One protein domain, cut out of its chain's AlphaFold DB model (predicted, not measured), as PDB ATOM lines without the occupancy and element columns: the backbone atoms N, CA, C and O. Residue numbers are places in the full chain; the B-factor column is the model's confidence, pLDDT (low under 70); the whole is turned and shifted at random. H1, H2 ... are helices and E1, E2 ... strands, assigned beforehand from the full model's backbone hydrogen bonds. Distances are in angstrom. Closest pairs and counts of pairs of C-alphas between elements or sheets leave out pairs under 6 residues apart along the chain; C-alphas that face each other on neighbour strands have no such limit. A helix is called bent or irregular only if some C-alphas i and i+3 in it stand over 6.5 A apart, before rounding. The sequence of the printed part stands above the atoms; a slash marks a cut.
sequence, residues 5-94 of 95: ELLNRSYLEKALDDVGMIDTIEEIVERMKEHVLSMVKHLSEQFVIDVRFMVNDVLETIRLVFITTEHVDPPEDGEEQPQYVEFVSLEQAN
ATOM      1  N   GLU A   5     -78.978 341.910 792.452       85.88
ATOM      2  CA  GLU A   5     -79.015 343.210 791.782       85.88
ATOM      3  C   GLU A   5     -79.548 343.096 790.349       85.88
ATOM      4  O   GLU A   5     -79.090 342.267 789.566       85.88
ATOM      5  N   LEU A   6     -80.526 343.944 790.014       89.12
ATOM      6  CA  LEU A   6     -81.070 344.072 788.662       89.12
ATOM      7  C   LEU A   6     -80.270 345.128 787.895       89.12
ATOM      8  O   LEU A   6     -80.383 346.318 788.193       89.12
ATOM      9  N   LEU A   7     -79.503 344.699 786.895       90.56
ATOM     10  CA  LEU A   7     -78.565 345.562 786.172       90.56
ATOM     11  C   LEU A   7     -79.259 346.604 785.288       90.56
ATOM     12  O   LEU A   7     -78.812 347.745 785.187       90.56
ATOM     13  N   ASN A   8     -80.370 346.234 784.652       91.81
ATOM     14  CA  ASN A   8     -81.076 347.065 783.677       91.81
ATOM     15  C   ASN A   8     -82.493 347.433 784.139       91.81
ATOM     16  O   ASN A   8     -83.449 347.394 783.360       91.81
ATOM     17  N   ARG A   9     -82.624 347.847 785.407       92.00
ATOM     18  CA  ARG A   9     -83.899 348.262 786.018       92.00
ATOM     19  C   ARG A   9     -84.698 349.241 785.152       92.00
ATOM     20  O   ARG A   9     -85.891 349.037 784.972       92.00
ATOM     21  N   SER A  10     -84.051 350.234 784.543       92.69
ATOM     22  CA  SER A  10     -84.738 351.213 783.687       92.69
ATOM     23  C   SER A  10     -85.396 350.607 782.446       92.69
ATOM     24  O   SER A  10     -86.357 351.168 781.923       92.69
ATOM     25  N   TYR A  11     -84.906 349.459 781.970       93.75
ATOM     26  CA  TYR A  11     -85.535 348.746 780.863       93.75
ATOM     27  C   TYR A  11     -86.813 348.024 781.310       93.75
ATOM     28  O   TYR A  11     -87.820 348.089 780.610       93.75
ATOM     29  N   LEU A  12     -86.799 347.431 782.510       92.81
ATOM     30  CA  LEU A  12     -87.996 346.883 783.154       92.81
ATOM     31  C   LEU A  12     -89.031 347.983 783.442       92.81
ATOM     32  O   LEU A  12     -90.199 347.806 783.118       92.81
ATOM     33  N   GLU A  13     -88.599 349.121 784.000       93.88
ATOM     34  CA  GLU A  13     -89.456 350.288 784.278       93.88
ATOM     35  C   GLU A  13     -90.211 350.715 783.028       93.88
ATOM     36  O   GLU A  13     -91.432 350.816 783.042       93.88
ATOM     37  N   LYS A  14     -89.486 350.887 781.921       93.75
ATOM     38  CA  LYS A  14     -90.092 351.263 780.650       93.75
ATOM     39  C   LYS A  14     -91.086 350.212 780.146       93.75
ATOM     40  O   LYS A  14     -92.185 350.572 779.751       93.75
ATOM     41  N   ALA A  15     -90.720 348.930 780.180       91.12
ATOM     42  CA  ALA A  15     -91.601 347.859 779.714       91.12
ATOM     43  C   ALA A  15     -92.904 347.778 780.528       91.12
ATOM     44  O   ALA A  15     -93.962 347.529 779.957       91.12
ATOM     45  N   LEU A  16     -92.830 348.007 781.843       90.94
ATOM     46  CA  LEU A  16     -93.999 348.052 782.721       90.94
ATOM     47  C   LEU A  16     -94.834 349.317 782.514       90.94
ATOM     48  O   LEU A  16     -96.058 349.236 782.536       90.94
ATOM     49  N   ASP A  17     -94.202 350.469 782.293       91.44
ATOM     50  CA  ASP A  17     -94.889 351.727 781.975       91.44
ATOM     51  C   ASP A  17     -95.689 351.624 780.666       91.44
ATOM     52  O   ASP A  17     -96.866 351.983 780.639       91.44
ATOM     53  N   ASP A  18     -95.108 351.015 779.622       89.44
ATOM     54  CA  ASP A  18     -95.767 350.762 778.328       89.44
ATOM     55  C   ASP A  18     -97.053 349.911 778.462       89.44
ATOM     56  O   ASP A  18     -97.970 350.043 777.648       89.44
ATOM     57  N   VAL A  19     -97.157 349.069 779.500       86.12
ATOM     58  CA  VAL A  19     -98.359 348.262 779.803       86.12
ATOM     59  C   VAL A  19     -99.190 348.808 780.974       86.12
ATOM     60  O   VAL A  19    -100.139 348.160 781.410       86.12
ATOM     61  N   GLY A  20     -98.864 350.000 781.487       86.44
ATOM     62  CA  GLY A  20     -99.599 350.650 782.578       86.44
ATOM     63  C   GLY A  20     -99.430 349.984 783.948       86.44
ATOM     64  O   GLY A  20    -100.318 350.085 784.792       86.44
ATOM     65  N   MET A  21     -98.313 349.289 784.173       86.06
ATOM     66  CA  MET A  21     -98.022 348.510 785.384       86.06
ATOM     67  C   MET A  21     -96.793 349.012 786.153       86.06
ATOM     68  O   MET A  21     -96.209 348.264 786.939       86.06
ATOM     69  N   ILE A  22     -96.381 350.264 785.950       89.12
ATOM     70  CA  ILE A  22     -95.194 350.832 786.607       89.12
ATOM     71  C   ILE A  22     -95.252 350.721 788.140       89.12
ATOM     72  O   ILE A  22     -94.238 350.438 788.773       89.12
ATOM     73  N   ASP A  23     -96.443 350.829 788.736       88.88
ATOM     74  CA  ASP A  23     -96.654 350.705 790.185       88.88
ATOM     75  C   ASP A  23     -96.314 349.308 790.740       88.88
ATOM     76  O   ASP A  23     -96.081 349.154 791.938       88.88
ATOM     77  N   THR A  24     -96.253 348.282 789.881       87.12
ATOM     78  CA  THR A  24     -95.944 346.893 790.274       87.12
ATOM     79  C   THR A  24     -94.448 346.581 790.286       87.12
ATOM     80  O   THR A  24     -94.052 345.480 790.671       87.12
ATOM     81  N   ILE A  25     -93.592 347.533 789.893       90.56
ATOM     82  CA  ILE A  25     -92.163 347.262 789.725       90.56
ATOM     83  C   ILE A  25     -91.480 346.779 791.003       90.56
ATOM     84  O   ILE A  25     -90.686 345.843 790.948       90.56
ATOM     85  N   GLU A  26     -91.772 347.393 792.149       92.25
ATOM     86  CA  GLU A  26     -91.114 347.027 793.406       92.25
ATOM     87  C   GLU A  26     -91.488 345.597 793.820       92.25
ATOM     88  O   GLU A  26     -90.613 344.841 794.238       92.25
ATOM     89  N   GLU A  27     -92.745 345.189 793.606       91.12
ATOM     90  CA  GLU A  27     -93.197 343.810 793.837       91.12
ATOM     91  C   GLU A  27     -92.480 342.829 792.897       91.12
ATOM     92  O   GLU A  27     -91.984 341.790 793.333       91.12
ATOM     93  N   ILE A  28     -92.361 343.167 791.610       91.06
ATOM     94  CA  ILE A  28     -91.648 342.342 790.624       91.06
ATOM     95  C   ILE A  28     -90.179 342.176 791.009       91.06
ATOM     96  O   ILE A  28     -89.644 341.066 790.962       91.06
ATOM     97  N   VAL A  29     -89.520 343.269 791.397       90.88
ATOM     98  CA  VAL A  29     -88.116 343.262 791.816       90.88
ATOM     99  C   VAL A  29     -87.939 342.430 793.086       90.88
ATOM    100  O   VAL A  29     -86.969 341.682 793.180       90.88
ATOM    101  N   GLU A  30     -88.855 342.517 794.048       90.62
ATOM    102  CA  GLU A  30     -88.817 341.690 795.256       90.62
ATOM    103  C   GLU A  30     -88.963 340.200 794.924       90.62
ATOM    104  O   GLU A  30     -88.090 339.406 795.281       90.62
ATOM    105  N   ARG A  31     -89.973 339.835 794.127       89.50
ATOM    106  CA  ARG A  31     -90.192 338.448 793.688       89.50
ATOM    107  C   ARG A  31     -89.017 337.894 792.892       89.50
ATOM    108  O   ARG A  31     -88.674 336.723 793.035       89.50
ATOM    109  N   MET A  32     -88.380 338.730 792.075       90.12
ATOM    110  CA  MET A  32     -87.154 338.388 791.359       90.12
ATOM    111  C   MET A  32     -86.013 338.065 792.320       90.12
ATOM    112  O   MET A  32     -85.385 337.014 792.182       90.12
ATOM    113  N   LYS A  33     -85.791 338.906 793.336       88.38
ATOM    114  CA  LYS A  33     -84.768 338.648 794.355       88.38
ATOM    115  C   LYS A  33     -85.055 337.351 795.102       88.38
ATOM    116  O   LYS A  33     -84.153 336.530 795.243       88.38
ATOM    117  N   GLU A  34     -86.293 337.132 795.538       87.94
ATOM    118  CA  GLU A  34     -86.690 335.896 796.220       87.94
ATOM    119  C   GLU A  34     -86.476 334.653 795.349       87.94
ATOM    120  O   GLU A  34     -85.934 333.654 795.828       87.94
ATOM    121  N   HIS A  35     -86.844 334.721 794.064       86.19
ATOM    122  CA  HIS A  35     -86.665 333.619 793.121       86.19
ATOM    123  C   HIS A  35     -85.185 333.254 792.973       86.19
ATOM    124  O   HIS A  35     -84.800 332.102 793.166       86.19
ATOM    125  N   VAL A  36     -84.336 334.251 792.727       83.06
ATOM    126  CA  VAL A  36     -82.890 334.070 792.545       83.06
ATOM    127  C   VAL A  36     -82.213 333.573 793.825       83.06
ATOM    128  O   VAL A  36     -81.352 332.696 793.775       83.06
ATOM    129  N   LEU A  37     -82.645 334.054 794.993       81.25
ATOM    130  CA  LEU A  37     -82.162 333.562 796.286       81.25
ATOM    131  C   LEU A  37     -82.560 332.104 796.556       81.25
ATOM    132  O   LEU A  37     -81.802 331.385 797.216       81.25
ATOM    133  N   SER A  38     -83.725 331.684 796.053       80.81
ATOM    134  CA  SER A  38     -84.232 330.311 796.142       80.81
ATOM    135  C   SER A  38     -83.514 329.349 795.184       80.81
ATOM    136  O   SER A  38     -83.386 328.160 795.482       80.81
ATOM    137  N   MET A  39     -82.990 329.849 794.058       73.50
ATOM    138  CA  MET A  39     -82.271 329.033 793.077       73.50
ATOM    139  C   MET A  39     -80.915 328.527 793.600       73.50
ATOM    140  O   MET A  39     -80.141 329.217 794.277       73.50
ATOM    141  N   VAL A  40     -80.596 327.273 793.267       59.00
ATOM    142  CA  VAL A  40     -79.374 326.590 793.710       59.00
ATOM    143  C   VAL A  40     -78.177 327.037 792.862       59.00
ATOM    144  O   VAL A  40     -77.823 326.375 791.900       59.00
ATOM    145  N   LYS A  41     -77.572 328.166 793.254       57.31
ATOM    146  CA  LYS A  41     -76.175 328.660 793.103       57.31
ATOM    147  C   LYS A  41     -75.323 328.417 791.830       57.31
ATOM    148  O   LYS A  41     -74.221 328.944 791.840       57.31
ATOM    149  N   HIS A  42     -75.726 327.665 790.807       51.88
ATOM    150  CA  HIS A  42     -74.759 327.103 789.843       51.88
ATOM    151  C   HIS A  42     -75.158 327.117 788.371       51.88
ATOM    152  O   HIS A  42     -74.531 326.421 787.571       51.88
ATOM    153  N   LEU A  43     -76.191 327.859 787.987       53.66
ATOM    154  CA  LEU A  43     -76.561 327.941 786.586       53.66
ATOM    155  C   LEU A  43     -76.921 329.384 786.236       53.66
ATOM    156  O   LEU A  43     -77.771 330.007 786.874       53.66
ATOM    157  N   SER A  44     -76.247 329.894 785.204       60.50
ATOM    158  CA  SER A  44     -76.738 331.010 784.399       60.50
ATOM    159  C   SER A  44     -78.042 330.547 783.752       60.50
ATOM    160  O   SER A  44     -78.040 329.869 782.723       60.50
ATOM    161  N   GLU A  45     -79.150 330.812 784.432       74.62
ATOM    162  CA  GLU A  45     -80.468 330.301 784.095       74.62
ATOM    163  C   GLU A  45     -81.380 331.469 783.742       74.62
ATOM    164  O   GLU A  45     -81.494 332.466 784.461       74.62
ATOM    165  N   GLN A  46     -82.040 331.329 782.597       84.94
ATOM    166  CA  GLN A  46     -83.178 332.156 782.259       84.94
ATOM    167  C   GLN A  46     -84.370 331.685 783.092       84.94
ATOM    168  O   GLN A  46     -84.695 330.497 783.097       84.94
ATOM    169  N   PHE A  47     -85.037 332.611 783.768       86.88
ATOM    170  CA  PHE A  47     -86.243 332.342 784.543       86.88
ATOM    171  C   PHE A  47     -87.344 333.336 784.183       86.88
ATOM    172  O   PHE A  47     -87.103 334.398 783.606       86.88
ATOM    173  N   VAL A  48     -88.582 332.959 784.494       89.75
ATOM    174  CA  VAL A  48     -89.779 333.729 784.151       89.75
ATOM    175  C   VAL A  48     -90.552 334.039 785.421       89.75
ATOM    176  O   VAL A  48     -90.702 333.184 786.294       89.75
ATOM    177  N   ILE A  49     -91.059 335.265 785.511       89.31
ATOM    178  CA  ILE A  49     -92.029 335.677 786.521       89.31
ATOM    179  C   ILE A  49     -93.328 336.023 785.802       89.31
ATOM    180  O   ILE A  49     -93.404 337.017 785.081       89.31
ATOM    181  N   ASP A  50     -94.350 335.193 786.006       89.00
ATOM    182  CA  ASP A  50     -95.716 335.497 785.592       89.00
ATOM    183  C   ASP A  50     -96.370 336.427 786.623       89.00
ATOM    184  O   ASP A  50     -96.488 336.091 787.810       89.00
ATOM    185  N   VAL A  51     -96.837 337.584 786.159       86.62
ATOM    186  CA  VAL A  51     -97.650 338.514 786.947       86.62
ATOM    187  C   VAL A  51     -99.028 338.586 786.318       86.62
ATOM    188  O   VAL A  51     -99.178 338.820 785.121       86.62
ATOM    189  N   ARG A  52    -100.049 338.365 787.145       85.88
ATOM    190  CA  ARG A  52    -101.450 338.463 786.744       85.88
ATOM    191  C   ARG A  52    -102.020 339.775 787.234       85.88
ATOM    192  O   ARG A  52    -101.823 340.131 788.393       85.88
ATOM    193  N   PHE A  53    -102.751 340.455 786.372       79.19
ATOM    194  CA  PHE A  53    -103.319 341.761 786.659       79.19
ATOM    195  C   PHE A  53    -104.682 341.900 785.996       79.19
ATOM    196  O   PHE A  53    -104.992 341.203 785.035       79.19
ATOM    197  N   MET A  54    -105.528 342.761 786.555       80.62
ATOM    198  CA  MET A  54    -106.837 343.040 785.976       80.62
ATOM    199  C   MET A  54    -106.792 344.324 785.161       80.62
ATOM    200  O   MET A  54    -106.494 345.390 785.698       80.62
ATOM    201  N   VAL A  55    -107.174 344.220 783.893       73.50
ATOM    202  CA  VAL A  55    -107.355 345.344 782.975       73.50
ATOM    203  C   VAL A  55    -108.783 345.296 782.462       73.50
ATOM    204  O   VAL A  55    -109.188 344.332 781.824       73.50
ATOM    205  N   ASN A  56    -109.572 346.336 782.740       76.25
ATOM    206  CA  ASN A  56    -110.970 346.417 782.298       76.25
ATOM    207  C   ASN A  56    -111.812 345.164 782.647       76.25
ATOM    208  O   ASN A  56    -112.585 344.697 781.816       76.25
ATOM    209  N   ASP A  57    -111.663 344.630 783.867       80.25
ATOM    210  CA  ASP A  57    -112.352 343.412 784.355       80.25
ATOM    211  C   ASP A  57    -111.892 342.093 783.689       80.25
ATOM    212  O   ASP A  57    -112.413 341.020 783.987       80.25
ATOM    213  N   VAL A  58    -110.875 342.149 782.824       80.62
ATOM    214  CA  VAL A  58    -110.226 340.980 782.220       80.62
ATOM    215  C   VAL A  58    -108.927 340.693 782.963       80.62
ATOM    216  O   VAL A  58    -108.118 341.590 783.197       80.62
ATOM    217  N   LEU A  59    -108.730 339.433 783.359       83.62
ATOM    218  CA  LEU A  59    -107.474 338.979 783.944       83.62
ATOM    219  C   LEU A  59    -106.457 338.755 782.821       83.62
ATOM    220  O   LEU A  59    -106.600 337.814 782.044       83.62
ATOM    221  N   GLU A  60    -105.434 339.595 782.763       84.50
ATOM    222  CA  GLU A  60    -104.308 339.452 781.848       84.50
ATOM    223  C   GLU A  60    -103.090 338.896 782.596       84.50
ATOM    224  O   GLU A  60    -102.913 339.109 783.801       84.50
ATOM    225  N   THR A  61    -102.245 338.155 781.881       87.25
ATOM    226  CA  THR A  61    -100.983 337.634 782.415       87.25
ATOM    227  C   THR A  61     -99.831 338.214 781.607       87.25
ATOM    228  O   THR A  61     -99.773 338.040 780.391       87.25
ATOM    229  N   ILE A  62     -98.889 338.878 782.273       89.56
ATOM    230  CA  ILE A  62     -97.603 339.252 781.678       89.56
ATOM    231  C   ILE A  62     -96.517 338.295 782.153       89.56
ATOM    232  O   ILE A  62     -96.459 337.909 783.321       89.56
ATOM    233  N   ARG A  63     -95.639 337.933 781.229       91.69
ATOM    234  CA  ARG A  63     -94.452 337.117 781.450       91.69
ATOM    235  C   ARG A  63     -93.229 337.994 781.380       91.69
ATOM    236  O   ARG A  63     -92.910 338.547 780.332       91.69
ATOM    237  N   LEU A  64     -92.543 338.106 782.504       92.06
ATOM    238  CA  LEU A  64     -91.294 338.841 782.611       92.06
ATOM    239  C   LEU A  64     -90.154 337.837 782.571       92.06
ATOM    240  O   LEU A  64     -90.043 336.976 783.444       92.06
ATOM    241  N   VAL A  65     -89.328 337.939 781.542       92.38
ATOM    242  CA  VAL A  65     -88.184 337.061 781.331       92.38
ATOM    243  C   VAL A  65     -86.943 337.722 781.911       92.38
ATOM    244  O   VAL A  65     -86.616 338.858 781.561       92.38
ATOM    245  N   PHE A  66     -86.231 336.988 782.755       92.00
ATOM    246  CA  PHE A  66     -84.978 337.407 783.366       92.00
ATOM    247  C   PHE A  66     -83.893 336.368 783.108       92.00
ATOM    248  O   PHE A  66     -84.183 335.192 782.893       92.00
ATOM    249  N   ILE A  67     -82.636 336.792 783.164       89.44
ATOM    250  CA  ILE A  67     -81.478 335.903 783.115       89.44
ATOM    251  C   ILE A  67     -80.556 336.203 784.291       89.44
ATOM    252  O   ILE A  67     -80.281 337.367 784.587       89.44
ATOM    253  N   THR A  68     -80.107 335.157 784.985       86.19
ATOM    254  CA  THR A  68     -79.034 335.281 785.975       86.19
ATOM    255  C   THR A  68     -77.681 335.226 785.277       86.19
ATOM    256  O   THR A  68     -77.442 334.384 784.408       86.19
ATOM    257  N   THR A  69     -76.772 336.110 785.674       75.44
ATOM    258  CA  THR A  69     -75.391 336.111 785.187       75.44
ATOM    259  C   THR A  69     -74.448 335.883 786.357       75.44
ATOM    260  O   THR A  69     -74.453 336.644 787.327       75.44
ATOM    261  N   GLU A  70     -73.633 334.837 786.274       66.62
ATOM    262  CA  GLU A  70     -72.505 334.656 787.186       66.62
ATOM    263  C   GLU A  70     -71.330 335.492 786.666       66.62
ATOM    264  O   GLU A  70     -70.948 335.376 785.499       66.62
ATOM    265  N   HIS A  71     -70.739 336.339 787.513       57.28
ATOM    266  CA  HIS A  71     -69.413 336.855 787.196       57.28
ATOM    267  C   HIS A  71     -68.442 335.671 787.191       57.28
ATOM    268  O   HIS A  71     -68.376 334.889 788.135       57.28
ATOM    269  N   VAL A  72     -67.717 335.528 786.083       51.34
ATOM    270  CA  VAL A  72     -66.797 334.408 785.822       51.34
ATOM    271  C   VAL A  72     -65.510 334.520 786.654       51.34
ATOM    272  O   VAL A  72     -64.702 333.593 786.677       51.34
ATOM    273  N   ASP A  73     -65.311 335.640 787.348       50.59
ATOM    274  CA  ASP A  73     -64.138 335.873 788.176       50.59
ATOM    275  C   ASP A  73     -64.347 335.297 789.582       50.59
ATOM    276  O   ASP A  73     -65.217 335.772 790.324       50.59
ATOM    277  N   PRO A  74     -63.562 334.278 789.981       47.50
ATOM    278  CA  PRO A  74     -63.607 333.783 791.344       47.50
ATOM    279  C   PRO A  74     -63.234 334.927 792.301       47.50
ATOM    280  O   PRO A  74     -62.283 335.661 792.026       47.50
ATOM    281  N   PRO A  75     -63.957 335.104 793.420       53.84
ATOM    282  CA  PRO A  75     -63.619 336.135 794.389       53.84
ATOM    283  C   PRO A  75     -62.207 335.877 794.923       53.84
ATOM    284  O   PRO A  75     -61.938 334.805 795.471       53.84
ATOM    285  N   GLU A  76     -61.314 336.857 794.774       58.03
ATOM    286  CA  GLU A  76     -59.942 336.773 795.295       58.03
ATOM    287  C   GLU A  76     -59.901 336.710 796.833       58.03
ATOM    288  O   GLU A  76     -58.895 336.281 797.388       58.03
ATOM    289  N   ASP A  77     -60.992 337.054 797.532       59.44
ATOM    290  CA  ASP A  77     -60.970 337.231 798.988       59.44
ATOM    291  C   ASP A  77     -62.276 336.807 799.688       59.44
ATOM    292  O   ASP A  77     -62.825 337.529 800.501       59.44
ATOM    293  N   GLY A  78     -62.848 335.637 799.369       54.78
ATOM    294  CA  GLY A  78     -63.906 335.021 800.199       54.78
ATOM    295  C   GLY A  78     -65.208 335.824 800.418       54.78
ATOM    296  O   GLY A  78     -66.054 335.390 801.204       54.78
ATOM    297  N   GLU A  79     -65.391 336.958 799.741       58.41
ATOM    298  CA  GLU A  79     -66.592 337.786 799.815       58.41
ATOM    299  C   GLU A  79     -67.754 337.116 799.063       58.41
ATOM    300  O   GLU A  79     -67.589 336.557 797.974       58.41
ATOM    301  N   GLU A  80     -68.956 337.151 799.654       61.56
ATOM    302  CA  GLU A  80     -70.177 336.724 798.966       61.56
ATOM    303  C   GLU A  80     -70.437 337.685 797.793       61.56
ATOM    304  O   GLU A  80     -70.913 338.797 798.006       61.56
ATOM    305  N   GLN A  81     -70.131 337.274 796.557       66.38
ATOM    306  CA  GLN A  81     -70.442 338.090 795.380       66.38
ATOM    307  C   GLN A  81     -71.962 338.281 795.228       66.38
ATOM    308  O   GLN A  81     -72.728 337.332 795.455       66.38
ATOM    309  N   PRO A  82     -72.418 339.486 794.835       73.25
ATOM    310  CA  PRO A  82     -73.807 339.704 794.469       73.25
ATOM    311  C   PRO A  82     -74.167 338.881 793.226       73.25
ATOM    312  O   PRO A  82     -73.362 338.710 792.312       73.25
ATOM    313  N   GLN A  83     -75.396 338.375 793.195       79.56
ATOM    314  CA  GLN A  83     -75.949 337.718 792.023       79.56
ATOM    315  C   GLN A  83     -76.632 338.761 791.145       79.56
ATOM    316  O   GLN A  83     -77.552 339.457 791.582       79.56
ATOM    317  N   TYR A  84     -76.172 338.865 789.908       85.19
ATOM    318  CA  TYR A  84     -76.694 339.830 788.958       85.19
ATOM    319  C   TYR A  84     -77.794 339.214 788.107       85.19
ATOM    320  O   TYR A  84     -77.763 338.027 787.764       85.19
ATOM    321  N   VAL A  85     -78.776 340.046 787.792       88.88
ATOM    322  CA  VAL A  85     -79.946 339.685 787.008       88.88
ATOM    323  C   VAL A  85     -80.155 340.741 785.943       88.88
ATOM    324  O   VAL A  85     -80.066 341.941 786.215       88.88
ATOM    325  N   GLU A  86     -80.486 340.296 784.741       91.25
ATOM    326  CA  GLU A  86     -80.887 341.166 783.643       91.25
ATOM    327  C   GLU A  86     -82.320 340.849 783.229       91.25
ATOM    328  O   GLU A  86     -82.695 339.693 783.035       91.25
ATOM    329  N   PHE A  87     -83.134 341.890 783.091       92.94
ATOM    330  CA  PHE A  87     -84.434 341.812 782.448       92.94
ATOM    331  C   PHE A  87     -84.246 341.688 780.933       92.94
ATOM    332  O   PHE A  87     -83.569 342.504 780.308       92.94
ATOM    333  N   VAL A  88     -84.854 340.674 780.333       93.06
ATOM    334  CA  VAL A  88     -84.687 340.359 778.912       93.06
ATOM    335  C   VAL A  88     -85.861 340.896 778.107       93.06
ATOM    336  O   VAL A  88     -85.669 341.584 777.102       93.06
ATOM    337  N   SER A  89     -87.088 340.556 778.504       92.25
ATOM    338  CA  SER A  89     -88.298 340.866 777.738       92.25
ATOM    339  C   SER A  89     -89.560 340.735 778.585       92.25
ATOM    340  O   SER A  89     -89.589 339.988 779.563       92.25
ATOM    341  N   LEU A  90     -90.604 341.452 778.170       91.88
ATOM    342  CA  LEU A  90     -91.965 341.333 778.683       91.88
ATOM    343  C   LEU A  90     -92.845 340.801 777.553       91.88
ATOM    344  O   LEU A  90     -92.898 341.392 776.475       91.88
ATOM    345  N   GLU A  91     -93.528 339.693 777.806       90.00
ATOM    346  CA  GLU A  91     -94.456 339.061 776.871       90.00
ATOM    347  C   GLU A  91     -95.865 339.071 777.469       90.00
ATOM    348  O   GLU A  91     -96.070 338.633 778.598       90.00
ATOM    349  N   GLN A  92     -96.857 339.557 776.725       81.06
ATOM    350  CA  GLN A  92     -98.258 339.426 777.123       81.06
ATOM    351  C   GLN A  92     -98.738 338.021 776.755       81.06
ATOM    352  O   GLN A  92     -98.782 337.649 775.581       81.06
ATOM    353  N   ALA A  93     -99.072 337.222 777.765       67.75
ATOM    354  CA  ALA A  93     -99.702 335.929 777.571       67.75
ATOM    355  C   ALA A  93    -101.218 336.144 777.483       67.75
ATOM    356  O   ALA A  93    -101.917 336.131 778.495       67.75
ATOM    357  N   ASN A  94    -101.717 336.359 776.262       57.53
ATOM    358  CA  ASN A  94    -103.146 336.222 775.985       57.53
ATOM    359  C   ASN A  94    -103.488 334.726 776.019       57.53
ATOM    360  O   ASN A  94    -103.089 333.992 775.113       57.53
TER     361      ASN A  94
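Overview. This is residues 5 to 94 of the 95 residues of an uncharacterized protein of Salicibibacter cibarius (UniProt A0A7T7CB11). A long, strongly twisted sheet of three strands curls round helix H2, and a second helix, H1, lies over edge strand E3 on the same face; the sheet's other face is bare of named helices. The tight E1 to E2 turn makes one end of the long axis, and at the other end the loop between E2 and E3 sticks out with residues 74 to 80. The printed part has 90 residues, with two named helices and then three named strands, in the order H1 H2 E1 E2 E3. The sheet runs E1 - E2 - E3, all antiparallel, and the class is mixed, helices and strands. The whole is only just loose, close to compact, with a radius of gyration of the C-alphas of 14.8 A and spans of 53 by 23 by 17 A.

Arrangement. Start at residues 5 to 6, which pair, parallel, with residues 84 to 85 of E3, residues 83 to 93. Next comes H1, residues 9 to 18, which is on the sheet at a height of 9.7 A and runs along E3, at 6 degrees on the local plane; their closest C-alphas, of Leu 12 and Phe 87, are 6.2 A apart. H2, residues 22 to 38, touches H1 with residues 22 to 25 alone, closest at the C-alphas of Leu 16 and Ile 22, 4.9 A; they run opposite ways at a steep tilt of 46 degrees. H2 is also on the sheet, and its closest C-alphas to E1, residues 46 to 55, are those of Met 32 and Ile 49, 7.4 A. E1 and E2, residues 58 to 69, form a hairpin, with N 51 and O 62 at 2.9 A, within hydrogen-bond range. E2 and E3 form another, with N 65 and O 89 at 2.9 A; together the strands are a meander, each the antiparallel neighbour of the one before. Every O i to N i+4 pair is within range in H1, and 11 of 13 are in H2.

Along the chain. Find C-alpha 9 at (-83.899, 348.262, 786.018), where H1 begins; it is 14.4 A long. H2 runs 25.1 A from C-alpha 22 to C-alpha 38 and is irregular, with C-alphas 23 and 26 standing 7.4 A apart. E1 is 27.5 A long and E2 35.3 A. E3, 27.9 A, bends by 54 degrees at residue 89 and ends at C-alpha 93, (-99.702, 335.929, 777.571).

Size, cuts and confidence. Look for the two C-alphas farthest apart at Asp 57 and Glu 76, 53.9 A. The printed part has no cut, and its one long link is residues 70 to 82. In this model pLDDT is under 70 at residues 40 to 44, 70 to 81 and 93 to 94.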